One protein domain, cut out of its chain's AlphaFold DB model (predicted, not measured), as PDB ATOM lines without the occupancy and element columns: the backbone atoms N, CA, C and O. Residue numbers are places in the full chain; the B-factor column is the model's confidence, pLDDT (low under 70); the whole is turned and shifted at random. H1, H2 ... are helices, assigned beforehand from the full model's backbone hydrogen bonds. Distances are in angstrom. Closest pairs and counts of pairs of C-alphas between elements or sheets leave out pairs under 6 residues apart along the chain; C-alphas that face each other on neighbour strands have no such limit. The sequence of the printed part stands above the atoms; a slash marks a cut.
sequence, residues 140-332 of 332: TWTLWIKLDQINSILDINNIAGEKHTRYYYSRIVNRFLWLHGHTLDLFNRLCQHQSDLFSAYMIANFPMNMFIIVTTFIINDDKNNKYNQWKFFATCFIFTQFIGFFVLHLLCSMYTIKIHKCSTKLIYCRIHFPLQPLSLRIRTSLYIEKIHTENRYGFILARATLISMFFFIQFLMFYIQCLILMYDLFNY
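AT A GLANCE: This is residues 140 to 332 of the 332 residues of the protein "uncharacterized protein LOC113791382" of Dermatophagoides pteronyssinus (UniProt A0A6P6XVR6). The model is a long, thin rod of helices laid lengthwise, with the kinked helix H3 running along most of it. H4 folds back beside H3 and H5 continues its course, while H1, H5 and H6 gather round the first part of H3, and H4 and H7 lie beside its last part. The printed part has 193 residues with seven named helices, H1 to H7 in chain order, and no named strand; the class is all helix. It is only just loose, close to extended, with a radius of gyration of the C-alphas of 24.1 A and spans of 82 by 27 by 24 A.

HOW THE PARTS SIT: H3, residues 166 to 219, is the hub, touching four helices, and has a kink of 31 degrees near residue 191. H4, residues 228 to 260, forms a helical hairpin with H3, at a shallow tilt of 19 degrees; they touch through residues 209 to 217 of H3 and 230 to 238 of H4 alone, closest at the C-alphas of Thr 216 and Lys 231, 6.2 A apart. H7, residues 309 to 331, touches H3, the same way at 9 degrees, with C-alphas 218 and 327 closest at 7.1 A. H7 also touches H4, where C-alphas 249 and 309 are closest at 5.6 A. H1, residues 140 to 154, touches H3 with residues 172 to 187 of H3 alone, opposite ways at a shallow tilt of 25 degrees; C-alphas 150 and 176 are closest at 6.6 A. H5, residues 262 to 272, touches H1, with C-alphas 151 and 262 closest at 6.3 A. H5 and H6, residues 278 to 292, form another helical hairpin, with C-alphas 263 and 288 closest at 6.3 A. H6 and H3 only just touch, with 3 pairs of C-alphas within 8 A, the closest being 174 and 280 at 7.3 A. H2, residues 156 to 160, touches no helix. These six longer helices, H1 and H3 to H7, form a bundle, helices packed together. Every O i to N i+4 pair is within hydrogen-bond range in H2, H4, H5, H6 and H7; H1 has 9 of 11 and H3 47 of 50.

IN THESE COORDINATES: H1 begins with C-alpha 140 at (157.037, 107.954, 26.358). H3 spans 73.9 A, from C-alpha 166 at (137.478, 82.044, 12.006), H4 48.3 A, and H7 33.1 A, ending with C-alpha 331 at (156.886, 151.379, 32.966).

THE WHOLE: The C-alphas of Thr 165 and Asn 224 are the farthest apart, at 81.7 A. Residues 160 to 165 and 221 to 226 stand free. The printed part has no cut. The link from H6 to H7 is long. Mean pLDDT of the printed part is 71.2, with 86 residues under 70, among them 196 to 237.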
ATOM      1  N   THR A 140     157.854 107.764  27.566       67.44
ATOM      2  CA  THR A 140     157.037 107.954  26.358       67.44
ATOM      3  C   THR A 140     157.568 107.136  25.184       67.44
ATOM      4  O   THR A 140     156.780 106.487  24.496       67.44
ATOM      5  N   TRP A 141     158.886 107.073  24.994       66.25
ATOM      6  CA  TRP A 141     159.527 106.273  23.947       66.25
ATOM      7  C   TRP A 141     159.303 104.765  24.118       66.25
ATOM      8  O   TRP A 141     158.915 104.070  23.177       66.25
ATOM      9  N   THR A 142     159.495 104.239  25.328       66.56
ATOM     10  CA  THR A 142     159.276 102.809  25.617       66.56
ATOM     11  C   THR A 142     157.824 102.402  25.390       66.56
ATOM     12  O   THR A 142     157.550 101.363  24.779       66.56
ATOM     13  N   LEU A 143     156.878 103.239  25.816       68.25
ATOM     14  CA  LEU A 143     155.463 103.004  25.566       68.25
ATOM     15  C   LEU A 143     155.107 103.119  24.075       68.25
ATOM     16  O   LEU A 143     154.301 102.337  23.569       68.25
ATOM     17  N   TRP A 144     155.750 104.035  23.351       70.75
ATOM     18  CA  TRP A 144     155.568 104.217  21.911       70.75
ATOM     19  C   TRP A 144     155.975 102.961  21.138       70.75
ATOM     20  O   TRP A 144     155.191 102.480  20.315       70.75
ATOM     21  N   ILE A 145     157.145 102.388  21.438       68.44
ATOM     22  CA  ILE A 145     157.598 101.116  20.848       68.44
ATOM     23  C   ILE A 145     156.586 100.003  21.136       68.44
ATOM     24  O   ILE A 145     156.205  99.251  20.238       68.44
ATOM     25  N   LYS A 146     156.110  99.911  22.381       71.50
ATOM     26  CA  LYS A 146     155.149  98.881  22.786       71.50
ATOM     27  C   LYS A 146     153.814  99.018  22.049       71.50
ATOM     28  O   LYS A 146     153.256  98.013  21.613       71.50
ATOM     29  N   LEU A 147     153.317 100.240  21.857       74.62
ATOM     30  CA  LEU A 147     152.116 100.486  21.056       74.62
ATOM     31  C   LEU A 147     152.317 100.112  19.584       74.62
ATOM     32  O   LEU A 147     151.397  99.560  18.985       74.62
ATOM     33  N   ASP A 148     153.492 100.355  18.997       74.56
ATOM     34  CA  ASP A 148     153.782  99.913  17.623       74.56
ATOM     35  C   ASP A 148     153.770  98.391  17.488       74.56
ATOM     36  O   ASP A 148     153.132  97.861  16.577       74.56
ATOM     37  N   GLN A 149     154.393  97.687  18.433       72.88
ATOM     38  CA  GLN A 149     154.383  96.223  18.480       72.88
ATOM     39  C   GLN A 149     152.970  95.650  18.645       72.88
ATOM     40  O   GLN A 149     152.659  94.595  18.102       72.88
ATOM     41  N   ILE A 150     152.099  96.322  19.397       75.94
ATOM     42  CA  ILE A 150     150.708  95.887  19.564       75.94
ATOM     43  C   ILE A 150     149.895  96.206  18.303       75.94
ATOM     44  O   ILE A 150     149.104  95.379  17.851       75.94
ATOM     45  N   ASN A 151     150.110  97.369  17.690       79.69
ATOM     46  CA  ASN A 151     149.412  97.784  16.472       79.69
ATOM     47  C   ASN A 151     149.790  96.956  15.234       79.69
ATOM     48  O   ASN A 151     148.981  96.865  14.303       79.69
ATOM     49  N   SER A 152     150.976  96.341  15.212       79.38
ATOM     50  CA  SER A 152     151.382  95.408  14.154       79.38
ATOM     51  C   SER A 152     150.680  94.046  14.247       79.38
ATOM     52  O   SER A 152     150.577  93.346  13.245       79.38
ATOM     53  N   ILE A 153     150.094  93.688  15.399       79.12
ATOM     54  CA  ILE A 153     149.271  92.470  15.541       79.12
ATOM     55  C   ILE A 153     148.020  92.539  14.648       79.12
ATOM     56  O   ILE A 153     147.528  91.512  14.189       79.12
ATOM     57  N   LEU A 154     147.508  93.749  14.394       75.19
ATOM     58  CA  LEU A 154     146.349  94.001  13.532       75.19
ATOM     59  C   LEU A 154     146.740  94.335  12.083       75.19
ATOM     60  O   LEU A 154     145.966  94.988  11.380       75.19
ATOM     61  N   ASP A 155     147.951  93.999  11.633       75.38
ATOM     62  CA  ASP A 155     148.400  94.431  10.311       75.38
ATOM     63  C   ASP A 155     147.751  93.643   9.167       75.38
ATOM     64  O   ASP A 155     147.951  92.442   9.001       75.38
ATOM     65  N   ILE A 156     146.946  94.356   8.374       64.25
ATOM     66  CA  ILE A 156     145.995  93.794   7.407       64.25
ATOM     67  C   ILE A 156     146.710  93.022   6.289       64.25
ATOM     68  O   ILE A 156     146.185  92.022   5.812       64.25
ATOM     69  N   ASN A 157     147.926  93.427   5.917       62.00
ATOM     70  CA  ASN A 157     148.692  92.788   4.842       62.00
ATOM     71  C   ASN A 157     149.175  91.378   5.218       62.00
ATOM     72  O   ASN A 157     149.123  90.478   4.386       62.00
ATOM     73  N   ASN A 158     149.560  91.160   6.480       59.56
ATOM     74  CA  ASN A 158     149.876  89.818   6.989       59.56
ATOM     75  C   ASN A 158     148.613  88.962   7.138       59.56
ATOM     76  O   ASN A 158     148.651  87.743   7.041       59.56
ATOM     77  N   ILE A 159     147.484  89.619   7.377       60.16
ATOM     78  CA  ILE A 159     146.207  88.984   7.663       60.16
ATOM     79  C   ILE A 159     145.495  88.525   6.373       60.16
ATOM     80  O   ILE A 159     144.929  87.435   6.335       60.16
ATOM     81  N   ALA A 160     145.537  89.325   5.307       54.59
ATOM     82  CA  ALA A 160     144.843  89.060   4.045       54.59
ATOM     83  C   ALA A 160     145.527  87.994   3.168       54.59
ATOM     84  O   ALA A 160     144.872  87.405   2.308       54.59
ATOM     85  N   GLY A 161     146.823  87.735   3.378       55.53
ATOM     86  CA  GLY A 161     147.594  86.751   2.609       55.53
ATOM     87  C   GLY A 161     147.361  85.292   3.017       55.53
ATOM     88  O   GLY A 161     147.656  84.383   2.245       55.53
ATOM     89  N   GLU A 162     146.805  85.043   4.204       55.53
ATOM     90  CA  GLU A 162     146.669  83.695   4.754       55.53
ATOM     91  C   GLU A 162     145.186  83.278   4.834       55.53
ATOM     92  O   GLU A 162     144.344  83.994   5.382       55.53
ATOM     93  N   LYS A 163     144.848  82.091   4.299       55.56
ATOM     94  CA  LYS A 163     143.513  81.452   4.386       55.56
ATOM     95  C   LYS A 163     143.208  81.012   5.826       55.56
ATOM     96  O   LYS A 163     143.067  79.826   6.118       55.56
ATOM     97  N   HIS A 164     143.140  81.959   6.752       57.47
ATOM     98  CA  HIS A 164     143.007  81.656   8.167       57.47
ATOM     99  C   HIS A 164     141.566  81.442   8.597       57.47
ATOM    100  O   HIS A 164     140.644  82.178   8.243       57.47
ATOM    101  N   THR A 165     141.388  80.415   9.420       60.84
ATOM    102  CA  THR A 165     140.105  80.020   9.994       60.84
ATOM    103  C   THR A 165     139.575  81.085  10.962       60.84
ATOM    104  O   THR A 165     140.322  81.760  11.671       60.84
ATOM    105  N   ARG A 166     138.243  81.197  11.058       62.62
ATOM    106  CA  ARG A 166     137.478  82.044  12.006       62.62
ATOM    107  C   ARG A 166     138.064  82.101  13.432       62.62
ATOM    108  O   ARG A 166     137.990  83.134  14.107       62.62
ATOM    109  N   TYR A 167     138.615  80.981  13.897       63.72
ATOM    110  CA  TYR A 167     139.194  80.825  15.230       63.72
ATOM    111  C   TYR A 167     140.492  81.628  15.411       63.72
ATOM    112  O   TYR A 167     140.680  82.277  16.442       63.72
ATOM    113  N   TYR A 168     141.344  81.659  14.386       73.88
ATOM    114  CA  TYR A 168     142.608  82.395  14.390       73.88
ATOM    115  C   TYR A 168     142.381  83.905  14.549       73.88
ATOM    116  O   TYR A 168     142.938  84.538  15.444       73.88
ATOM    117  N   TYR A 169     141.442  84.452  13.777       73.50
ATOM    118  CA  TYR A 169     141.046  85.860  13.841       73.50
ATOM    119  C   TYR A 169     140.490  86.280  15.196       73.50
ATOM    120  O   TYR A 169     140.876  87.310  15.752       73.50
ATOM    121  N   SER A 170     139.603  85.460  15.758       76.81
ATOM    122  CA  SER A 170     139.022  85.728  17.075       76.81
ATOM    123  C   SER A 170     140.103  85.735  18.165       76.81
ATOM    124  O   SER A 170     140.056  86.562  19.076       76.81
ATOM    125  N   ARG A 171     141.117  84.864  18.046       81.00
ATOM    126  CA  ARG A 171     142.266  84.811  18.959       81.00
ATOM    127  C   ARG A 171     143.176  86.032  18.820       81.00
ATOM    128  O   ARG A 171     143.598  86.566  19.843       81.00
ATOM    129  N   ILE A 172     143.440  86.498  17.597       81.62
ATOM    130  CA  ILE A 172     144.244  87.705  17.333       81.62
ATOM    131  C   ILE A 172     143.577  88.945  17.921       81.62
ATOM    132  O   ILE A 172     144.213  89.666  18.687       81.62
ATOM    133  N   VAL A 173     142.293  89.172  17.626       82.62
ATOM    134  CA  VAL A 173     141.565  90.348  18.130       82.62
ATOM    135  C   VAL A 173     141.479  90.316  19.656       82.62
ATOM    136  O   VAL A 173     141.719  91.330  20.306       82.62
ATOM    137  N   ASN A 174     141.213  89.154  20.257       83.31
ATOM    138  CA  ASN A 174     141.168  89.037  21.715       83.31
ATOM    139  C   ASN A 174     142.549  89.275  22.360       83.31
ATOM    140  O   ASN A 174     142.644  89.968  23.372       83.31
ATOM    141  N   ARG A 175     143.627  88.759  21.749       82.06
ATOM    142  CA  ARG A 175     145.009  89.018  22.180       82.06
ATOM    143  C   ARG A 175     145.357  90.502  22.067       82.06
ATOM    144  O   ARG A 175     145.935  91.047  23.002       82.06
ATOM    145  N   PHE A 176     144.979  91.149  20.967       86.19
ATOM    146  CA  PHE A 176     145.161  92.585  20.777       86.19
ATOM    147  C   PHE A 176     144.435  93.381  21.865       86.19
ATOM    148  O   PHE A 176     145.067  94.181  22.545       86.19
ATOM    149  N   LEU A 177     143.137  93.130  22.080       82.75
ATOM    150  CA  LEU A 177     142.339  93.853  23.077       82.75
ATOM    151  C   LEU A 177     142.913  93.699  24.489       82.75
ATOM    152  O   LEU A 177     142.933  94.661  25.255       82.75
ATOM    153  N   TRP A 178     143.396  92.502  24.832       83.12
ATOM    154  CA  TRP A 178     144.036  92.254  26.121       83.12
ATOM    155  C   TRP A 178     145.363  93.015  26.263       83.12
ATOM    156  O   TRP A 178     145.552  93.730  27.246       83.12
ATOM    157  N   LEU A 179     146.252  92.931  25.267       77.12
ATOM    158  CA  LEU A 179     147.554  93.612  25.286       77.12
ATOM    159  C   LEU A 179     147.419  95.137  25.263       77.12
ATOM    160  O   LEU A 179     148.106  95.831  26.017       77.12
ATOM    161  N   HIS A 180     146.537  95.662  24.414       83.44
ATOM    162  CA  HIS A 180     146.294  97.094  24.307       83.44
ATOM    163  C   HIS A 180     145.626  97.621  25.581       83.44
ATOM    164  O   HIS A 180     146.074  98.626  26.124       83.44
ATOM    165  N   GLY A 181     144.640  96.904  26.133       80.56
ATOM    166  CA  GLY A 181     144.008  97.256  27.408       80.56
ATOM    167  C   GLY A 181     144.997  97.299  28.578       80.56
ATOM    168  O   GLY A 181     145.035  98.282  29.310       80.56
ATOM    169  N   HIS A 182     145.862  96.290  28.716       78.31
ATOM    170  CA  HIS A 182     146.893  96.285  29.762       78.31
ATOM    171  C   HIS A 182     147.933  97.401  29.557       78.31
ATOM    172  O   HIS A 182     148.470  97.955  30.518       78.31
ATOM    173  N   THR A 183     148.241  97.743  28.306       76.25
ATOM    174  CA  THR A 183     149.166  98.843  27.996       76.25
ATOM    175  C   THR A 183     148.540 100.200  28.310       76.25
ATOM    176  O   THR A 183     149.235 101.059  28.839       76.25
ATOM    177  N   LEU A 184     147.236 100.370  28.080       79.75
ATOM    178  CA  LEU A 184     146.491 101.566  28.483       79.75
ATOM    179  C   LEU A 184     146.382 101.708  30.006       79.75
ATOM    180  O   LEU A 184     146.460 102.815  30.525       79.75
ATOM    181  N   ASP A 185     146.249 100.605  30.738       76.44
ATOM    182  CA  ASP A 185     146.228 100.649  32.201       76.44
ATOM    183  C   ASP A 185     147.604 101.004  32.798       76.44
ATOM    184  O   ASP A 185     147.717 101.813  33.721       76.44
ATOM    185  N   LEU A 186     148.682 100.458  32.222       73.06
ATOM    186  CA  LEU A 186     150.047 100.882  32.549       73.06
ATOM    187  C   LEU A 186     150.262 102.364  32.209       73.06
ATOM    188  O   LEU A 186     150.857 103.098  32.994       73.06
ATOM    189  N   PHE A 187     149.758 102.795  31.053       74.75
ATOM    190  CA  PHE A 187     149.812 104.181  30.609       74.75
ATOM    191  C   PHE A 187     149.117 105.108  31.601       74.75
ATOM    192  O   PHE A 187     149.747 106.043  32.066       74.75
ATOM    193  N   ASN A 188     147.883 104.812  32.014       75.25
ATOM    194  CA  ASN A 188     147.152 105.640  32.975       75.25
ATOM    195  C   ASN A 188     147.924 105.840  34.286       75.25
ATOM    196  O   ASN A 188     147.972 106.954  34.806       75.25
ATOM    197  N   ARG A 189     148.570 104.785  34.797       73.31
ATOM    198  CA  ARG A 189     149.403 104.870  36.006       73.31
ATOM    199  C   ARG A 189     150.629 105.761  35.806       73.31
ATOM    200  O   ARG A 189     150.924 106.599  36.654       73.31
ATOM    201  N   LEU A 190     151.313 105.626  34.672       69.62
ATOM    202  CA  LEU A 190     152.462 106.474  34.335       69.62
ATOM    203  C   LEU A 190     152.046 107.928  34.083       69.62
ATOM    204  O   LEU A 190     152.718 108.846  34.546       69.62
ATOM    205  N   CYS A 191     150.916 108.145  33.412       71.81
ATOM    206  CA  CYS A 191     150.358 109.464  33.148       71.81
ATOM    207  C   CYS A 191     150.019 110.218  34.420       71.81
ATOM    208  O   CYS A 191     150.237 111.419  34.446       71.81
ATOM    209  N   GLN A 192     149.514 109.552  35.461       68.94
ATOM    210  CA  GLN A 192     149.245 110.215  36.738       68.94
ATOM    211  C   GLN A 192     150.530 110.799  37.330       68.94
ATOM    212  O   GLN A 192     150.605 112.002  37.558       68.94
ATOM    213  N   HIS A 193     151.582 109.989  37.465       68.50
ATOM    214  CA  HIS A 193     152.861 110.470  37.998       68.50
ATOM    215  C   HIS A 193     153.525 111.528  37.112       68.50
ATOM    216  O   HIS A 193     154.081 112.504  37.613       68.50
ATOM    217  N   GLN A 194     153.463 111.364  35.792       68.44
ATOM    218  CA  GLN A 194     154.066 112.317  34.861       68.44
ATOM    219  C   GLN A 194     153.281 113.617  34.760       68.44
ATOM    220  O   GLN A 194     153.890 114.675  34.635       68.44
ATOM    221  N   SER A 195     151.954 113.552  34.857       70.38
ATOM    222  CA  SER A 195     151.094 114.725  34.962       70.38
ATOM    223  C   SER A 195     151.485 115.557  36.173       70.38
ATOM    224  O   SER A 195     151.682 116.757  36.029       70.38
ATOM    225  N   ASP A 196     151.640 114.937  37.344       65.62
ATOM    226  CA  ASP A 196     151.951 115.661  38.579       65.62
ATOM    227  C   ASP A 196     153.325 116.346  38.495       65.62
ATOM    228  O   ASP A 196     153.455 117.532  38.810       65.62
ATOM    229  N   LEU A 197     154.334 115.637  37.976       66.19
ATOM    230  CA  LEU A 197     155.665 116.200  37.717       66.19
ATOM    231  C   LEU A 197     155.615 117.359  36.716       66.19
ATOM    232  O   LEU A 197     156.268 118.384  36.913       66.19
ATOM    233  N   PHE A 198     154.828 117.219  35.652       68.75
ATOM    234  CA  PHE A 198     154.704 118.236  34.618       68.75
ATOM    235  C   PHE A 198     153.923 119.471  35.085       68.75
ATOM    236  O   PHE A 198     154.287 120.603  34.766       68.75
ATOM    237  N   SER A 199     152.886 119.279  35.896       66.94
ATOM    238  CA  SER A 199     152.153 120.362  36.548       66.94
ATOM    239  C   SER A 199     153.041 121.125  37.534       66.94
ATOM    240  O   SER A 199     153.063 122.355  37.501       66.94
ATOM    241  N   ALA A 200     153.824 120.422  38.358       62.72
ATOM    242  CA  ALA A 200     154.789 121.047  39.264       62.72
ATOM    243  C   ALA A 200     155.858 121.842  38.496       62.72
ATOM    244  O   ALA A 200     156.174 122.975  38.863       62.72
ATOM    245  N   TYR A 201     156.353 121.281  37.391       68.06
ATOM    246  CA  TYR A 201     157.271 121.957  36.477       68.06
ATOM    247  C   TYR A 201     156.685 123.269  35.938       68.06
ATOM    248  O   TYR A 201     157.328 124.315  36.010       68.06
ATOM    249  N   MET A 202     155.444 123.236  35.450       65.62
ATOM    250  CA  MET A 202     154.771 124.413  34.899       65.62
ATOM    251  C   MET A 202     154.591 125.531  35.917       65.62
ATOM    252  O   MET A 202     154.827 126.702  35.613       65.62
ATOM    253  N   ILE A 203     154.217 125.157  37.136       62.19
ATOM    254  CA  ILE A 203     154.012 126.092  38.239       62.19
ATOM    255  C   ILE A 203     155.327 126.724  38.695       62.19
ATOM    256  O   ILE A 203     155.330 127.899  39.047       62.19
ATOM    257  N   ALA A 204     156.429 125.976  38.704       61.59
ATOM    258  CA  ALA A 204     157.724 126.499  39.129       61.59
ATOM    259  C   ALA A 204     158.365 127.393  38.056       61.59
ATOM    260  O   ALA A 204     158.882 128.469  38.366       61.59
ATOM    261  N   ASN A 205     158.299 126.980  36.789       67.00
ATOM    262  CA  ASN A 205     159.012 127.674  35.719       67.00
ATOM    263  C   ASN A 205     158.314 128.938  35.232       67.00
ATOM    264  O   ASN A 205     158.997 129.882  34.839       67.00
ATOM    265  N   PHE A 206     156.981 129.000  35.281       66.75
ATOM    266  CA  PHE A 206     156.266 130.189  34.822       66.75
ATOM    267  C   PHE A 206     156.635 131.455  35.627       66.75
ATOM    268  O   PHE A 206     157.074 132.431  35.011       66.75
ATOM    269  N   PRO A 207     156.570 131.467  36.976       61.59
ATOM    270  CA  PRO A 207     156.998 132.613  37.774       61.59
ATOM    271  C   PRO A 207     158.499 132.886  37.664       61.59
ATOM    272  O   PRO A 207     158.898 134.047  37.643       61.59
ATOM    273  N   MET A 208     159.327 131.839  37.568       64.44
ATOM    274  CA  MET A 208     160.779 131.991  37.447       64.44
ATOM    275  C   MET A 208     161.162 132.700  36.145       64.44
ATOM    276  O   MET A 208     161.938 133.652  36.168       64.44
ATOM    277  N   ASN A 209     160.577 132.296  35.016       68.00
ATOM    278  CA  ASN A 209     160.835 132.947  33.733       68.00
ATOM    279  C   ASN A 209     160.336 134.388  33.723       68.00
ATOM    280  O   ASN A 209     161.050 135.267  33.250       68.00
ATOM    281  N   MET A 210     159.161 134.651  34.299       65.06
ATOM    282  CA  MET A 210     158.664 136.019  34.449       65.06
ATOM    283  C   MET A 210     159.606 136.875  35.295       65.06
ATOM    284  O   MET A 210     159.930 137.994  34.907       65.06
ATOM    285  N   PHE A 211     160.106 136.340  36.409       61.00
ATOM    286  CA  PHE A 211     161.068 137.032  37.260       61.00
ATOM    287  C   PHE A 211     162.374 137.339  36.517       61.00
ATOM    288  O   PHE A 211     162.849 138.476  36.563       61.00
ATOM    289  N   ILE A 212     162.932 136.368  35.789       61.75
ATOM    290  CA  ILE A 212     164.135 136.569  34.967       61.75
ATOM    291  C   ILE A 212     163.878 137.642  33.904       61.75
ATOM    292  O   ILE A 212     164.712 138.527  33.728       61.75
ATOM    293  N   ILE A 213     162.727 137.611  33.226       65.62
ATOM    294  CA  ILE A 213     162.396 138.600  32.194       65.62
ATOM    295  C   ILE A 213     162.326 140.007  32.789       65.62
ATOM    296  O   ILE A 213     162.989 140.919  32.299       65.62
ATOM    297  N   VAL A 214     161.579 140.177  33.879       58.69
ATOM    298  CA  VAL A 214     161.395 141.479  34.532       58.69
ATOM    299  C   VAL A 214     162.728 142.025  35.046       58.69
ATOM    300  O   VAL A 214     163.101 143.154  34.739       58.69
ATOM    301  N   THR A 215     163.495 141.217  35.776       57.19
ATOM    302  CA  THR A 215     164.766 141.663  36.375       57.19
ATOM    303  C   THR A 215     165.859 141.934  35.344       57.19
ATOM    304  O   THR A 215     166.677 142.834  35.540       57.19
ATOM    305  N   THR A 216     165.880 141.182  34.243       62.59
ATOM    306  CA  THR A 216     166.983 141.228  33.272       62.59
ATOM    307  C   THR A 216     166.705 142.175  32.105       62.59
ATOM    308  O   THR A 216     167.642 142.787  31.593       62.59
ATOM    309  N   PHE A 217     165.442 142.310  31.687       64.94
ATOM    310  CA  PHE A 217     165.062 143.099  30.509       64.94
ATOM    311  C   PHE A 217     164.261 144.361  30.832       64.94
ATOM    312  O   PHE A 217     164.367 145.307  30.065       64.94
ATOM    313  N   ILE A 218     163.487 144.392  31.925       58.53
ATOM    314  CA  ILE A 218     162.629 145.546  32.256       58.53
ATOM    315  C   ILE A 218     163.321 146.477  33.258       58.53
ATOM    316  O   ILE A 218     163.422 147.672  33.021       58.53
ATOM    317  N   ILE A 219     163.842 145.937  34.365       55.28
ATOM    318  CA  ILE A 219     164.434 146.750  35.443       55.28
ATOM    319  C   ILE A 219     165.871 147.193  35.110       55.28
ATOM    320  O   ILE A 219     166.245 148.332  35.365       55.28
ATOM    321  N   ASN A 220     166.687 146.308  34.528       53.44
ATOM    322  CA  ASN A 220     168.091 146.577  34.186       53.44
ATOM    323  C   ASN A 220     168.266 147.047  32.729       53.44
ATOM    324  O   ASN A 220     169.119 146.531  31.990       53.44
ATOM    325  N   ASP A 221     167.477 148.033  32.292       55.50
ATOM    326  CA  ASP A 221     167.664 148.662  30.977       55.50
ATOM    327  C   ASP A 221     168.825 149.674  30.991       55.50
ATOM    328  O   ASP A 221     168.705 150.873  30.743       55.50
ATOM    329  N   ASP A 222     169.993 149.172  31.385       52.72
ATOM    330  CA  ASP A 222     171.193 149.962  31.585       52.72
ATOM    331  C   ASP A 222     171.831 150.258  30.215       52.72
ATOM    332  O   ASP A 222     172.363 149.363  29.546       52.72
ATOM    333  N   LYS A 223     171.786 151.529  29.786       54.78
ATOM    334  CA  LYS A 223     172.232 152.017  28.458       54.78
ATOM    335  C   LYS A 223     173.691 151.677  28.102       54.78
ATOM    336  O   LYS A 223     174.080 151.781  26.943       54.78
ATOM    337  N   ASN A 224     174.495 151.250  29.077       53.56
ATOM    338  CA  ASN A 224     175.927 150.974  28.932       53.56
ATOM    339  C   ASN A 224     176.284 149.504  28.624       53.56
ATOM    340  O   ASN A 224     177.464 149.158  28.659       53.56
ATOM    341  N   ASN A 225     175.317 148.624  28.323       56.19
ATOM    342  CA  ASN A 225     175.554 147.244  27.846       56.19
ATOM    343  C   ASN A 225     176.414 146.328  28.755       56.19
ATOM    344  O   ASN A 225     176.772 145.220  28.349       56.19
ATOM    345  N   LYS A 226     176.712 146.726  30.001       51.34
ATOM    346  CA  LYS A 226     177.578 145.969  30.931       51.34
ATOM    347  C   LYS A 226     177.070 144.555  31.255       51.34
ATOM    348  O   LYS A 226     177.873 143.703  31.611       51.34
ATOM    349  N   TYR A 227     175.774 144.288  31.080       56.00
ATOM    350  CA  TYR A 227     175.132 143.005  31.403       56.00
ATOM    351  C   TYR A 227     174.717 142.174  30.175       56.00
ATOM    352  O   TYR A 227     173.889 141.270  30.294       56.00
ATOM    353  N   ASN A 228     175.288 142.429  28.991       60.25
ATOM    354  CA  ASN A 228     174.914 141.705  27.765       60.25
ATOM    355  C   ASN A 228     175.104 140.181  27.856       60.25
ATOM    356  O   ASN A 228     174.293 139.433  27.318       60.25
ATOM    357  N   GLN A 229     176.126 139.708  28.575       55.41
ATOM    358  CA  GLN A 229     176.337 138.272  28.794       55.41
ATOM    359  C   GLN A 229     175.214 137.643  29.632       55.41
ATOM    360  O   GLN A 229     174.765 136.540  29.328       55.41
ATOM    361  N   TRP A 230     174.707 138.363  30.638       58.03
ATOM    362  CA  TRP A 230     173.593 137.903  31.468       58.03
ATOM    363  C   TRP A 230     172.267 137.920  30.701       58.03
ATOM    364  O   TRP A 230     171.508 136.957  30.767       58.03
ATOM    365  N   LYS A 231     172.025 138.959  29.884       62.50
ATOM    366  CA  LYS A 231     170.884 139.009  28.949       62.50
ATOM    367  C   LYS A 231     170.918 137.833  27.965       62.50
ATOM    368  O   LYS A 231     169.893 137.187  27.746       62.50
ATOM    369  N   PHE A 232     172.092 137.511  27.417       60.62
ATOM    370  CA  PHE A 232     172.276 136.358  26.533       60.62
ATOM    371  C   PHE A 232     171.984 135.035  27.254       60.62
ATOM    372  O   PHE A 232     171.177 134.245  26.767       60.62
ATOM    373  N   PHE A 233     172.557 134.823  28.444       62.03
ATOM    374  CA  PHE A 233     172.303 133.629  29.252       62.03
ATOM    375  C   PHE A 233     170.816 133.464  29.593       62.03
ATOM    376  O   PHE A 233     170.245 132.405  29.336       62.03
ATOM    377  N   ALA A 234     170.169 134.520  30.093       63.22
ATOM    378  CA  ALA A 234     168.742 134.531  30.402       63.22
ATOM    379  C   ALA A 234     167.887 134.188  29.171       63.22
ATOM    380  O   ALA A 234     166.968 133.374  29.264       63.22
ATOM    381  N   THR A 235     168.225 134.749  28.005       69.06
ATOM    382  CA  THR A 235     167.542 134.447  26.736       69.06
ATOM    383  C   THR A 235     167.691 132.974  26.369       69.06
ATOM    384  O   THR A 235     166.693 132.307  26.095       69.06
ATOM    385  N   CYS A 236     168.916 132.442  26.393       62.44
ATOM    386  CA  CYS A 236     169.178 131.035  26.098       62.44
ATOM    387  C   CYS A 236     168.444 130.110  27.075       62.44
ATOM    388  O   CYS A 236     167.818 129.141  26.648       62.44
ATOM    389  N   PHE A 237     168.462 130.428  28.367       66.69
ATOM    390  CA  PHE A 237     167.782 129.655  29.399       66.69
ATOM    391  C   PHE A 237     166.267 129.610  29.165       66.69
ATOM    392  O   PHE A 237     165.699 128.526  29.035       66.69
ATOM    393  N   ILE A 238     165.622 130.766  28.993       72.31
ATOM    394  CA  ILE A 238     164.182 130.847  28.699       72.31
ATOM    395  C   ILE A 238     163.856 130.086  27.406       72.31
ATOM    396  O   ILE A 238     162.926 129.278  27.373       72.31
ATOM    397  N   PHE A 239     164.650 130.280  26.352       75.38
ATOM    398  CA  PHE A 239     164.442 129.623  25.064       75.38
ATOM    399  C   PHE A 239     164.527 128.094  25.165       75.38
ATOM    400  O   PHE A 239     163.660 127.395  24.638       75.38
ATOM    401  N   THR A 240     165.512 127.558  25.895       69.56
ATOM    402  CA  THR A 240     165.630 126.105  26.115       69.56
ATOM    403  C   THR A 240     164.426 125.528  26.856       69.56
ATOM    404  O   THR A 240     163.933 124.465  26.475       69.56
ATOM    405  N   GLN A 241     163.885 126.245  27.844       73.44
ATOM    406  CA  GLN A 241     162.680 125.809  28.549       73.44
ATOM    407  C   GLN A 241     161.439 125.809  27.650       73.44
ATOM    408  O   GLN A 241     160.646 124.868  27.711       73.44
ATOM    409  N   PHE A 242     161.277 126.824  26.794       80.12
ATOM    410  CA  PHE A 242     160.183 126.870  25.818       80.12
ATOM    411  C   PHE A 242     160.299 125.762  24.769       80.12
ATOM    412  O   PHE A 242     159.290 125.129  24.454       80.12
ATOM    413  N   ILE A 243     161.509 125.472  24.273       76.81
ATOM    414  CA  ILE A 243     161.749 124.329  23.378       76.81
ATOM    415  C   ILE A 243     161.355 123.029  24.069       76.81
ATOM    416  O   ILE A 243     160.609 122.237  23.496       76.81
ATOM    417  N   GLY A 244     161.824 122.792  25.294       74.62
ATOM    418  CA  GLY A 244     161.484 121.564  26.006       74.62
ATOM    419  C   GLY A 244     159.980 121.450  26.252       74.62
ATOM    420  O   GLY A 244     159.395 120.393  26.030       74.62
ATOM    421  N   PHE A 245     159.325 122.557  26.606       78.38
ATOM    422  CA  PHE A 245     157.876 122.612  26.776       78.38
ATOM    423  C   PHE A 245     157.109 122.297  25.480       78.38
ATOM    424  O   PHE A 245     156.133 121.541  25.508       78.38
ATOM    425  N   PHE A 246     157.581 122.818  24.346       82.94
ATOM    426  CA  PHE A 246     157.058 122.513  23.015       82.94
ATOM    427  C   PHE A 246     157.236 121.031  22.661       82.94
ATOM    428  O   PHE A 246     156.275 120.379  22.254       82.94
ATOM    429  N   VAL A 247     158.438 120.477  22.852       77.88
ATOM    430  CA  VAL A 247     158.745 119.070  22.543       77.88
ATOM    431  C   VAL A 247     157.862 118.128  23.359       77.88
ATOM    432  O   VAL A 247     157.304 117.188  22.796       77.88
ATOM    433  N   LEU A 248     157.662 118.397  24.651       79.50
ATOM    434  CA  LEU A 248     156.753 117.607  25.488       79.50
ATOM    435  C   LEU A 248     155.322 117.613  24.946       79.50
ATOM    436  O   LEU A 248     154.713 116.557  24.785       79.50
ATOM    437  N   HIS A 249     154.797 118.794  24.622       82.81
ATOM    438  CA  HIS A 249     153.451 118.935  24.069       82.81
ATOM    439  C   HIS A 249     153.286 118.231  22.727       82.81
ATOM    440  O   HIS A 249     152.257 117.589  22.479       82.81
ATOM    441  N   LEU A 250     154.308 118.315  21.877       82.44
ATOM    442  CA  LEU A 250     154.339 117.641  20.590       82.44
ATOM    443  C   LEU A 250     154.307 116.125  20.782       82.44
ATOM    444  O   LEU A 250     153.465 115.455  20.186       82.44
ATOM    445  N   LEU A 251     155.158 115.593  21.658       78.44
ATOM    446  CA  LEU A 251     155.205 114.165  21.966       78.44
ATOM    447  C   LEU A 251     153.878 113.664  22.540       78.44
ATOM    448  O   LEU A 251     153.354 112.670  22.043       78.44
ATOM    449  N   CYS A 252     153.283 114.370  23.505       80.31
ATOM    450  CA  CYS A 252     151.961 114.032  24.052       80.31
ATOM    451  C   CYS A 252     150.870 114.006  22.971       80.31
ATOM    452  O   CYS A 252     150.030 113.100  22.941       80.31
ATOM    453  N   SER A 253     150.907 114.970  22.047       82.44
ATOM    454  CA  SER A 253     149.952 115.057  20.937       82.44
ATOM    455  C   SER A 253     150.115 113.892  19.960       82.44
ATOM    456  O   SER A 253     149.140 113.216  19.628       82.44
ATOM    457  N   MET A 254     151.351 113.605  19.541       81.12
ATOM    458  CA  MET A 254     151.668 112.462  18.678       81.12
ATOM    459  C   MET A 254     151.270 111.137  19.331       81.12
ATOM    460  O   MET A 254     150.756 110.233  18.667       81.12
ATOM    461  N   TYR A 255     151.473 111.030  20.640       78.69
ATOM    462  CA  TYR A 255     151.156 109.834  21.398       78.69
ATOM    463  C   TYR A 255     149.646 109.577  21.473       78.69
ATOM    464  O   TYR A 255     149.199 108.451  21.252       78.69
ATOM    465  N   THR A 256     148.851 110.630  21.678       82.06
ATOM    466  CA  THR A 256     147.379 110.561  21.645       82.06
ATOM    467  C   THR A 256     146.891 110.025  20.293       82.06
ATOM    468  O   THR A 256     146.120 109.067  20.236       82.06
ATOM    469  N   ILE A 257     147.430 110.539  19.180       82.25
ATOM    470  CA  ILE A 257     147.118 110.030  17.829       82.25
ATOM    471  C   ILE A 257     147.453 108.535  17.713       82.25
ATOM    472  O   ILE A 257     146.696 107.752  17.130       82.25
ATOM    473  N   LYS A 258     148.586 108.117  18.278       80.44
ATOM    474  CA  LYS A 258     149.082 106.744  18.189       80.44
ATOM    475  C   LYS A 258     148.220 105.741  18.957       80.44
ATOM    476  O   LYS A 258     147.973 104.656  18.427       80.44
ATOM    477  N   ILE A 259     147.731 106.105  20.146       81.25
ATOM    478  CA  ILE A 259     146.743 105.312  20.897       81.25
ATOM    479  C   ILE A 259     145.515 105.057  20.017       81.25
ATOM    480  O   ILE A 259     145.028 103.929  19.925       81.25
ATOM    481  N   HIS A 260     145.033 106.090  19.324       83.25
ATOM    482  CA  HIS A 260     143.784 106.001  18.570       83.25
ATOM    483  C   HIS A 260     143.917 105.406  17.159       83.25
ATOM    484  O   HIS A 260     142.899 105.054  16.552       83.25
ATOM    485  N   LYS A 261     145.145 105.193  16.663       82.44
ATOM    486  CA  LYS A 261     145.437 104.646  15.324       82.44
ATOM    487  C   LYS A 261     144.856 103.245  15.085       82.44
ATOM    488  O   LYS A 261     144.601 102.879  13.940       82.44
ATOM    489  N   CYS A 262     144.635 102.451  16.132       81.38
ATOM    490  CA  CYS A 262     144.099 101.093  16.003       81.38
ATOM    491  C   CYS A 262     142.590 101.027  15.716       81.38
ATOM    492  O   CYS A 262     142.107  99.981  15.283       81.38
ATOM    493  N   SER A 263     141.847 102.122  15.917       81.94
ATOM    494  CA  SER A 263     140.384 102.154  15.770       81.94
ATOM    495  C   SER A 263     139.924 101.736  14.369       81.94
ATOM    496  O   SER A 263     139.073 100.860  14.232       81.94
ATOM    497  N   THR A 264     140.546 102.282  13.324       81.38
ATOM    498  CA  THR A 264     140.234 101.973  11.922       81.38
ATOM    499  C   THR A 264     140.525 100.513  11.578       81.38
ATOM    500  O   THR A 264     139.701  99.851  10.947       81.38
ATOM    501  N   LYS A 265     141.649  99.970  12.066       81.81
ATOM    502  CA  LYS A 265     142.017  98.555  11.897       81.81
ATOM    503  C   LYS A 265     141.020  97.622  12.596       81.81
ATOM    504  O   LYS A 265     140.614  96.616  12.021       81.81
ATOM    505  N   LEU A 266     140.571  97.964  13.805       81.88
ATOM    506  CA  LEU A 266     139.560  97.186  14.533       81.88
ATOM    507  C   LEU A 266     138.191  97.207  13.841       81.88
ATOM    508  O   LEU A 266     137.525  96.172  13.775       81.88
ATOM    509  N   ILE A 267     137.781  98.362  13.303       82.00
ATOM    510  CA  ILE A 267     136.550  98.492  12.511       82.00
ATOM    511  C   ILE A 267     136.642  97.616  11.256       82.00
ATOM    512  O   ILE A 267     135.728  96.836  10.991       82.00
ATOM    513  N   TYR A 268     137.769  97.665  10.542       80.06
ATOM    514  CA  TYR A 268     138.022  96.813   9.379       80.06
ATOM    515  C   TYR A 268     137.912  95.319   9.727       80.06
ATOM    516  O   TYR A 268     137.160  94.582   9.085       80.06
ATOM    517  N   CYS A 269     138.580  94.871  10.798       74.56
ATOM    518  CA  CYS A 269     138.494  93.482  11.259       74.56
ATOM    519  C   CYS A 269     137.063  93.070  11.636       74.56
ATOM    520  O   CYS A 269     136.700  91.903  11.512       74.56
ATOM    521  N   ARG A 270     136.229  93.998  12.104       76.31
ATOM    522  CA  ARG A 270     134.831  93.702  12.422       76.31
ATOM    523  C   ARG A 270     133.979  93.523  11.163       76.31
ATOM    524  O   ARG A 270     133.149  92.618  11.137       76.31
ATOM    525  N   ILE A 271     134.178  94.368  10.151       76.62
ATOM    526  CA  ILE A 271     133.414  94.344   8.893       76.62
ATOM    527  C   ILE A 271     133.748  93.088   8.079       76.62
ATOM    528  O   ILE A 271     132.845  92.389   7.626       76.62
ATOM    529  N   HIS A 272     135.036  92.760   7.943       73.88
ATOM    530  CA  HIS A 272     135.485  91.662   7.079       73.88
ATOM    531  C   HIS A 272     135.452  90.275   7.739       73.88
ATOM    532  O   HIS A 272     135.487  89.268   7.036       73.88
ATOM    533  N   PHE A 273     135.315  90.193   9.069       71.88
ATOM    534  CA  PHE A 273     135.208  88.919   9.796       71.88
ATOM    535  C   PHE A 273     133.901  88.834  10.605       71.88
ATOM    536  O   PHE A 273     133.926  88.730  11.837       71.88
ATOM    537  N   PRO A 274     132.729  88.821   9.934       65.31
ATOM    538  CA  PRO A 274     131.418  88.894  10.589       65.31
ATOM    539  C   PRO A 274     131.120  87.683  11.480       65.31
ATOM    540  O   PRO A 274     130.301  87.771  12.397       65.31
ATOM    541  N   LEU A 275     131.815  86.564  11.256       67.56
ATOM    542  CA  LEU A 275     131.662  85.322  12.006       67.56
ATOM    543  C   LEU A 275     132.314  85.362  13.404       67.56
ATOM    544  O   LEU A 275     132.314  84.355  14.095       67.56
ATOM    545  N   GLN A 276     132.857  86.466  13.904       72.75
ATOM    546  CA  GLN A 276     133.364  86.498  15.288       72.75
ATOM    547  C   GLN A 276     132.283  86.128  16.333       72.75
ATOM    548  O   GLN A 276     131.092  86.371  16.112       72.75
ATOM    549  N   PRO A 277     132.656  85.528  17.483       80.31
ATOM    550  CA  PRO A 277     131.706  85.254  18.559       80.31
ATOM    551  C   PRO A 277     131.032  86.551  19.030       80.31
ATOM    552  O   PRO A 277     131.657  87.613  19.073       80.31
ATOM    553  N   LEU A 278     129.739  86.478  19.371       79.69
ATOM    554  CA  LEU A 278     128.936  87.649  19.751       79.69
ATOM    555  C   LEU A 278     129.563  88.433  20.915       79.69
ATOM    556  O   LEU A 278     129.636  89.656  20.848       79.69
ATOM    557  N   SER A 279     130.093  87.729  21.919       81.69
ATOM    558  CA  SER A 279     130.788  88.327  23.065       81.69
ATOM    559  C   SER A 279     131.983  89.190  22.651       81.69
ATOM    560  O   SER A 279     132.139  90.306  23.142       81.69
ATOM    561  N   LEU A 280     132.798  88.715  21.702       79.38
ATOM    562  CA  LEU A 280     133.939  89.464  21.181       79.38
ATOM    563  C   LEU A 280     133.479  90.680  20.375       79.38
ATOM    564  O   LEU A 280     134.030  91.760  20.549       79.38
ATOM    565  N   ARG A 281     132.432  90.541  19.553       79.06
ATOM    566  CA  ARG A 281     131.874  91.661  18.775       79.06
ATOM    567  C   ARG A 281     131.367  92.785  19.678       79.06
ATOM    568  O   ARG A 281     131.675  93.950  19.425       79.06
ATOM    569  N   ILE A 282     130.638  92.445  20.741       82.12
ATOM    570  CA  ILE A 282     130.163  93.417  21.738       82.12
ATOM    571  C   ILE A 282     131.357  94.064  22.449       82.12
ATOM    572  O   ILE A 282     131.437  95.288  22.511       82.12
ATOM    573  N   ARG A 283     132.330  93.264  22.907       81.56
ATOM    574  CA  ARG A 283     133.530  93.768  23.591       81.56
ATOM    575  C   ARG A 283     134.335  94.737  22.726       81.56
ATOM    576  O   ARG A 283     134.716  95.791  23.217       81.56
ATOM    577  N   THR A 284     134.568  94.413  21.456       81.00
ATOM    578  CA  THR A 284     135.278  95.292  20.514       81.00
ATOM    579  C   THR A 284     134.491  96.573  20.245       81.00
ATOM    580  O   THR A 284     135.085  97.641  20.170       81.00
ATOM    581  N   SER A 285     133.160  96.489  20.142       81.88
ATOM    582  CA  SER A 285     132.300  97.667  19.944       81.88
ATOM    583  C   SER A 285     132.384  98.620  21.130       81.88
ATOM    584  O   SER A 285     132.703  99.786  20.941       81.88
ATOM    585  N   LEU A 286     132.193  98.097  22.345       81.00
ATOM    586  CA  LEU A 286     132.305  98.868  23.585       81.00
ATOM    587  C   LEU A 286     133.715  99.424  23.785       81.00
ATOM    588  O   LEU A 286     133.879 100.504  24.333       81.00
ATOM    589  N   TYR A 287     134.739  98.687  23.357       82.69
ATOM    590  CA  TYR A 287     136.121  99.144  23.400       82.69
ATOM    591  C   TYR A 287     136.352 100.340  22.462       82.69
ATOM    592  O   TYR A 287     136.901 101.352  22.890       82.69
ATOM    593  N   ILE A 288     135.902 100.249  21.204       80.44
ATOM    594  CA  ILE A 288     135.976 101.359  20.240       80.44
ATOM    595  C   ILE A 288     135.206 102.560  20.783       80.44
ATOM    596  O   ILE A 288     135.742 103.663  20.822       80.44
ATOM    597  N   GLU A 289     133.990 102.325  21.262       78.38
ATOM    598  CA  GLU A 289     133.130 103.372  21.792       78.38
ATOM    599  C   GLU A 289     133.768 104.082  22.997       78.38
ATOM    600  O   GLU A 289     133.892 105.304  23.027       78.38
ATOM    601  N   LYS A 290     134.243 103.322  23.986       76.31
ATOM    602  CA  LYS A 290     134.774 103.901  25.223       76.31
ATOM    603  C   LYS A 290     136.127 104.568  25.067       76.31
ATOM    604  O   LYS A 290     136.424 105.425  25.886       76.31
ATOM    605  N   ILE A 291     136.955 104.132  24.116       74.19
ATOM    606  CA  ILE A 291     138.358 104.566  24.019       74.19
ATOM    607  C   ILE A 291     138.597 105.477  22.819       74.19
ATOM    608  O   ILE A 291     139.452 106.351  22.885       74.19
ATOM    609  N   HIS A 292     137.863 105.303  21.723       76.94
ATOM    610  CA  HIS A 292     138.175 105.952  20.448       76.94
ATOM    611  C   HIS A 292     137.124 106.960  19.984       76.94
ATOM    612  O   HIS A 292     137.422 107.768  19.108       76.94
ATOM    613  N   THR A 293     135.932 106.976  20.576       63.97
ATOM    614  CA  THR A 293     134.984 108.079  20.371       63.97
ATOM    615  C   THR A 293     135.447 109.246  21.236       63.97
ATOM    616  O   THR A 293     135.608 109.097  22.441       63.97
ATOM    617  N   GLU A 294     135.722 110.392  20.608       63.28
ATOM    618  CA  GLU A 294     136.180 111.653  21.229       63.28
ATOM    619  C   GLU A 294     137.674 111.778  21.590       63.28
ATOM    620  O   GLU A 294     138.078 112.829  22.079       63.28
ATOM    621  N   ASN A 295     138.517 110.773  21.319       62.22
ATOM    622  CA  ASN A 295     139.982 110.838  21.507       62.22
ATOM    623  C   ASN A 295     140.439 111.364  22.890       62.22
ATOM    624  O   ASN A 295     141.446 112.061  23.009       62.22
ATOM    625  N   ARG A 296     139.684 111.054  23.951       63.09
ATOM    626  CA  ARG A 296     139.925 111.600  25.301       63.09
ATOM    627  C   ARG A 296     141.074 110.921  26.058       63.09
ATOM    628  O   ARG A 296     141.377 111.327  27.176       63.09
ATOM    629  N   TYR A 297     141.707 109.896  25.483       67.69
ATOM    630  CA  TYR A 297     142.769 109.138  26.146       67.69
ATOM    631  C   TYR A 297     144.138 109.622  25.677       67.69
ATOM    632  O   TYR A 297     144.593 109.310  24.581       67.69
ATOM    633  N   GLY A 298     144.806 110.359  26.553       71.44
ATOM    634  CA  GLY A 298     146.153 110.871  26.358       71.44
ATOM    635  C   GLY A 298     146.742 111.302  27.696       71.44
ATOM    636  O   GLY A 298     146.190 110.999  28.752       71.44
ATOM    637  N   PHE A 299     147.863 112.016  27.663       70.94
ATOM    638  CA  PHE A 299     148.394 112.631  28.875       70.94
ATOM    639  C   PHE A 299     147.481 113.777  29.310       70.94
ATOM    640  O   PHE A 299     147.283 114.725  28.554       70.94
ATOM    641  N   ILE A 300     146.921 113.687  30.515       70.81
ATOM    642  CA  ILE A 300     146.017 114.699  31.069       70.81
ATOM    643  C   ILE A 300     146.783 115.507  32.109       70.81
ATOM    644  O   ILE A 300     147.248 114.937  33.089       70.81
ATOM    645  N   LEU A 301     146.885 116.817  31.913       65.06
ATOM    646  CA  LEU A 301     147.442 117.763  32.868       65.06
ATOM    647  C   LEU A 301     146.487 117.929  34.048       65.06
ATOM    648  O   LEU A 301     145.330 118.310  33.856       65.06
ATOM    649  N   ALA A 302     146.977 117.662  35.260       58.94
ATOM    650  CA  ALA A 302     146.249 117.854  36.515       58.94
ATOM    651  C   ALA A 302     144.817 117.285  36.510       58.94
ATOM    652  O   ALA A 302     143.920 117.821  37.157       58.94
ATOM    653  N   ARG A 303     144.590 116.203  35.751       60.91
ATOM    654  CA  ARG A 303     143.271 115.571  35.546       60.91
ATOM    655  C   ARG A 303     142.207 116.472  34.890       60.91
ATOM    656  O   ARG A 303     141.045 116.083  34.847       60.91
ATOM    657  N   ALA A 304     142.595 117.628  34.354       62.66
ATOM    658  CA  ALA A 304     141.679 118.641  33.837       62.66
ATOM    659  C   ALA A 304     141.675 118.739  32.308       62.66
ATOM    660  O   ALA A 304     140.611 118.788  31.693       62.66
ATOM    661  N   THR A 305     142.852 118.771  31.679       68.56
ATOM    662  CA  THR A 305     142.974 119.025  30.234       68.56
ATOM    663  C   THR A 305     143.998 118.115  29.575       68.56
ATOM    664  O   THR A 305     145.026 117.784  30.155       68.56
ATOM    665  N   LEU A 306     143.731 117.694  28.339       76.38
ATOM    666  CA  LEU A 306     144.663 116.869  27.573       76.38
ATOM    667  C   LEU A 306     145.843 117.722  27.080       76.38
ATOM    668  O   LEU A 306     145.652 118.760  26.439       76.38
ATOM    669  N   ILE A 307     147.063 117.264  27.366       75.62
ATOM    670  CA  ILE A 307     148.308 117.906  26.939       75.62
ATOM    671  C   ILE A 307     148.401 117.793  25.420       75.62
ATOM    672  O   ILE A 307     148.652 116.721  24.869       75.62
ATOM    673  N   SER A 308     148.169 118.912  24.743       82.06
ATOM    674  CA  SER A 308     148.077 118.993  23.287       82.06
ATOM    675  C   SER A 308     148.752 120.251  22.752       82.06
ATOM    676  O   SER A 308     148.877 121.247  23.462       82.06
ATOM    677  N   MET A 309     149.130 120.261  21.473       83.88
ATOM    678  CA  MET A 309     149.653 121.478  20.830       83.88
ATOM    679  C   MET A 309     148.673 122.652  20.910       83.88
ATOM    680  O   MET A 309     149.090 123.799  21.031       83.88
ATOM    681  N   PHE A 310     147.369 122.371  20.905       81.12
ATOM    682  CA  PHE A 310     146.352 123.395  21.121       81.12
ATOM    683  C   PHE A 310     146.475 124.030  22.514       81.12
ATOM    684  O   PHE A 310     146.486 125.252  22.638       81.12
ATOM    685  N   PHE A 311     146.659 123.210  23.551       79.94
ATOM    686  CA  PHE A 311     146.898 123.692  24.909       79.94
ATOM    687  C   PHE A 311     148.225 124.465  25.037       79.94
ATOM    688  O   PHE A 311     148.267 125.498  25.702       79.94
ATOM    689  N   PHE A 312     149.287 124.043  24.343       82.62
ATOM    690  CA  PHE A 312     150.549 124.794  24.279       82.62
ATOM    691  C   PHE A 312     150.348 126.213  23.728       82.62
ATOM    692  O   PHE A 312     150.840 127.176  24.314       82.62
ATOM    693  N   ILE A 313     149.588 126.358  22.637       84.19
ATOM    694  CA  ILE A 313     149.279 127.671  22.049       84.19
ATOM    695  C   ILE A 313     148.489 128.528  23.045       84.19
ATOM    696  O   ILE A 313     148.814 129.698  23.234       84.19
ATOM    697  N   GLN A 314     147.490 127.953  23.723       80.81
ATOM    698  CA  GLN A 314     146.724 128.664  24.753       80.81
ATOM    699  C   GLN A 314     147.613 129.154  25.900       80.81
ATOM    700  O   GLN A 314     147.485 130.302  26.331       80.81
ATOM    701  N   PHE A 315     148.536 128.313  26.368       81.38
ATOM    702  CA  PHE A 315     149.506 128.699  27.388       81.38
ATOM    703  C   PHE A 315     150.423 129.827  26.907       81.38
ATOM    704  O   PHE A 315     150.666 130.770  27.654       81.38
ATOM    705  N   LEU A 316     150.904 129.772  25.664       83.06
ATOM    706  CA  LEU A 316     151.782 130.799  25.108       83.06
ATOM    707  C   LEU A 316     151.068 132.154  24.987       83.06
ATOM    708  O   LEU A 316     151.638 133.186  25.331       83.06
ATOM    709  N   MET A 317     149.794 132.151  24.588       83.12
ATOM    710  CA  MET A 317     148.961 133.359  24.570       83.12
ATOM    711  C   MET A 317     148.771 133.943  25.974       83.12
ATOM    712  O   MET A 317     148.911 135.151  26.159       83.12
ATOM    713  N   PHE A 318     148.509 133.093  26.970       80.38
ATOM    714  CA  PHE A 318     148.416 133.512  28.370       80.38
ATOM    715  C   PHE A 318     149.746 134.084  28.887       80.38
ATOM    716  O   PHE A 318     149.768 135.128  29.535       80.38
ATOM    717  N   TYR A 319     150.863 133.441  28.544       78.25
ATOM    718  CA  TYR A 319     152.202 133.905  28.893       78.25
ATOM    719  C   TYR A 319     152.473 135.313  28.354       78.25
ATOM    720  O   TYR A 319     152.914 136.181  29.103       78.25
ATOM    721  N   ILE A 320     152.158 135.561  27.081       80.56
ATOM    722  CA  ILE A 320     152.323 136.879  26.455       80.56
ATOM    723  C   ILE A 320     151.442 137.927  27.144       80.56
ATOM    724  O   ILE A 320     151.927 139.012  27.447       80.56
ATOM    725  N   GLN A 321     150.179 137.606  27.446       74.00
ATOM    726  CA  GLN A 321     149.278 138.525  28.156       74.00
ATOM    727  C   GLN A 321     149.826 138.935  29.527       74.00
ATOM    728  O   GLN A 321     149.827 140.119  29.859       74.00
ATOM    729  N   CYS A 322     150.331 137.979  30.311       68.38
ATOM    730  CA  CYS A 322     150.958 138.284  31.594       68.38
ATOM    731  C   CYS A 322     152.227 139.127  31.431       68.38
ATOM    732  O   CYS A 322     152.482 139.997  32.257       68.38
ATOM    733  N   LEU A 323     153.011 138.895  30.378       69.44
ATOM    734  CA  LEU A 323     154.235 139.650  30.122       69.44
ATOM    735  C   LEU A 323     153.926 141.111  29.766       69.44
ATOM    736  O   LEU A 323     154.576 142.003  30.303       69.44
ATOM    737  N   ILE A 324     152.903 141.352  28.938       72.00
ATOM    738  CA  ILE A 324     152.411 142.704  28.617       72.00
ATOM    739  C   ILE A 324     151.950 143.418  29.891       72.00
ATOM    740  O   ILE A 324     152.402 144.523  30.163       72.00
ATOM    741  N   LEU A 325     151.135 142.758  30.721       66.62
ATOM    742  CA  LEU A 325     150.665 143.331  31.986       66.62
ATOM    743  C   LEU A 325     151.830 143.731  32.905       66.62
ATOM    744  O   LEU A 325     151.811 144.799  33.507       66.62
ATOM    745  N   MET A 326     152.843 142.871  33.021       59.91
ATOM    746  CA  MET A 326     154.029 143.165  33.827       59.91
ATOM    747  C   MET A 326     154.816 144.337  33.237       59.91
ATOM    748  O   MET A 326     155.227 145.219  33.979       59.91
ATOM    749  N   TYR A 327     154.992 144.385  31.917       62.72
ATOM    750  CA  TYR A 327     155.646 145.510  31.251       62.72
ATOM    751  C   TYR A 327     154.935 146.842  31.523       62.72
ATOM    752  O   TYR A 327     155.603 147.820  31.856       62.72
ATOM    753  N   ASP A 328     153.605 146.871  31.444       63.81
ATOM    754  CA  ASP A 328     152.811 148.072  31.732       63.81
ATOM    755  C   ASP A 328     152.945 148.498  33.203       63.81
ATOM    756  O   ASP A 328     153.043 149.683  33.503       63.81
ATOM    757  N   LEU A 329     153.003 147.536  34.130       56.84
ATOM    758  CA  LEU A 329     153.061 147.794  35.574       56.84
ATOM    759  C   LEU A 329     154.411 148.358  36.046       56.84
ATOM    760  O   LEU A 329     154.459 149.011  37.082       56.84
ATOM    761  N   PHE A 330     155.495 148.099  35.309       54.66
ATOM    762  CA  PHE A 330     156.849 148.565  35.642       54.66
ATOM    763  C   PHE A 330     157.319 149.778  34.821       54.66
ATOM    764  O   PHE A 330     158.369 150.331  35.141       54.66
ATOM    765  N   ASN A 331     156.582 150.187  33.780       52.03
ATOM    766  CA  ASN A 331     156.886 151.379  32.966       52.03
ATOM    767  C   ASN A 331     155.966 152.585  33.243       52.03
ATOM    768  O   ASN A 331     156.117 153.622  32.592       52.03
ATOM    769  N   TYR A 332     155.037 152.453  34.191       45.09
ATOM    770  CA  TYR A 332     154.345 153.561  34.858       45.09
ATOM    771  C   TYR A 332     155.059 153.901  36.165       45.09
ATOM    772  O   TYR A 332     155.115 155.109  36.494       45.09
TER     773      TYR A 332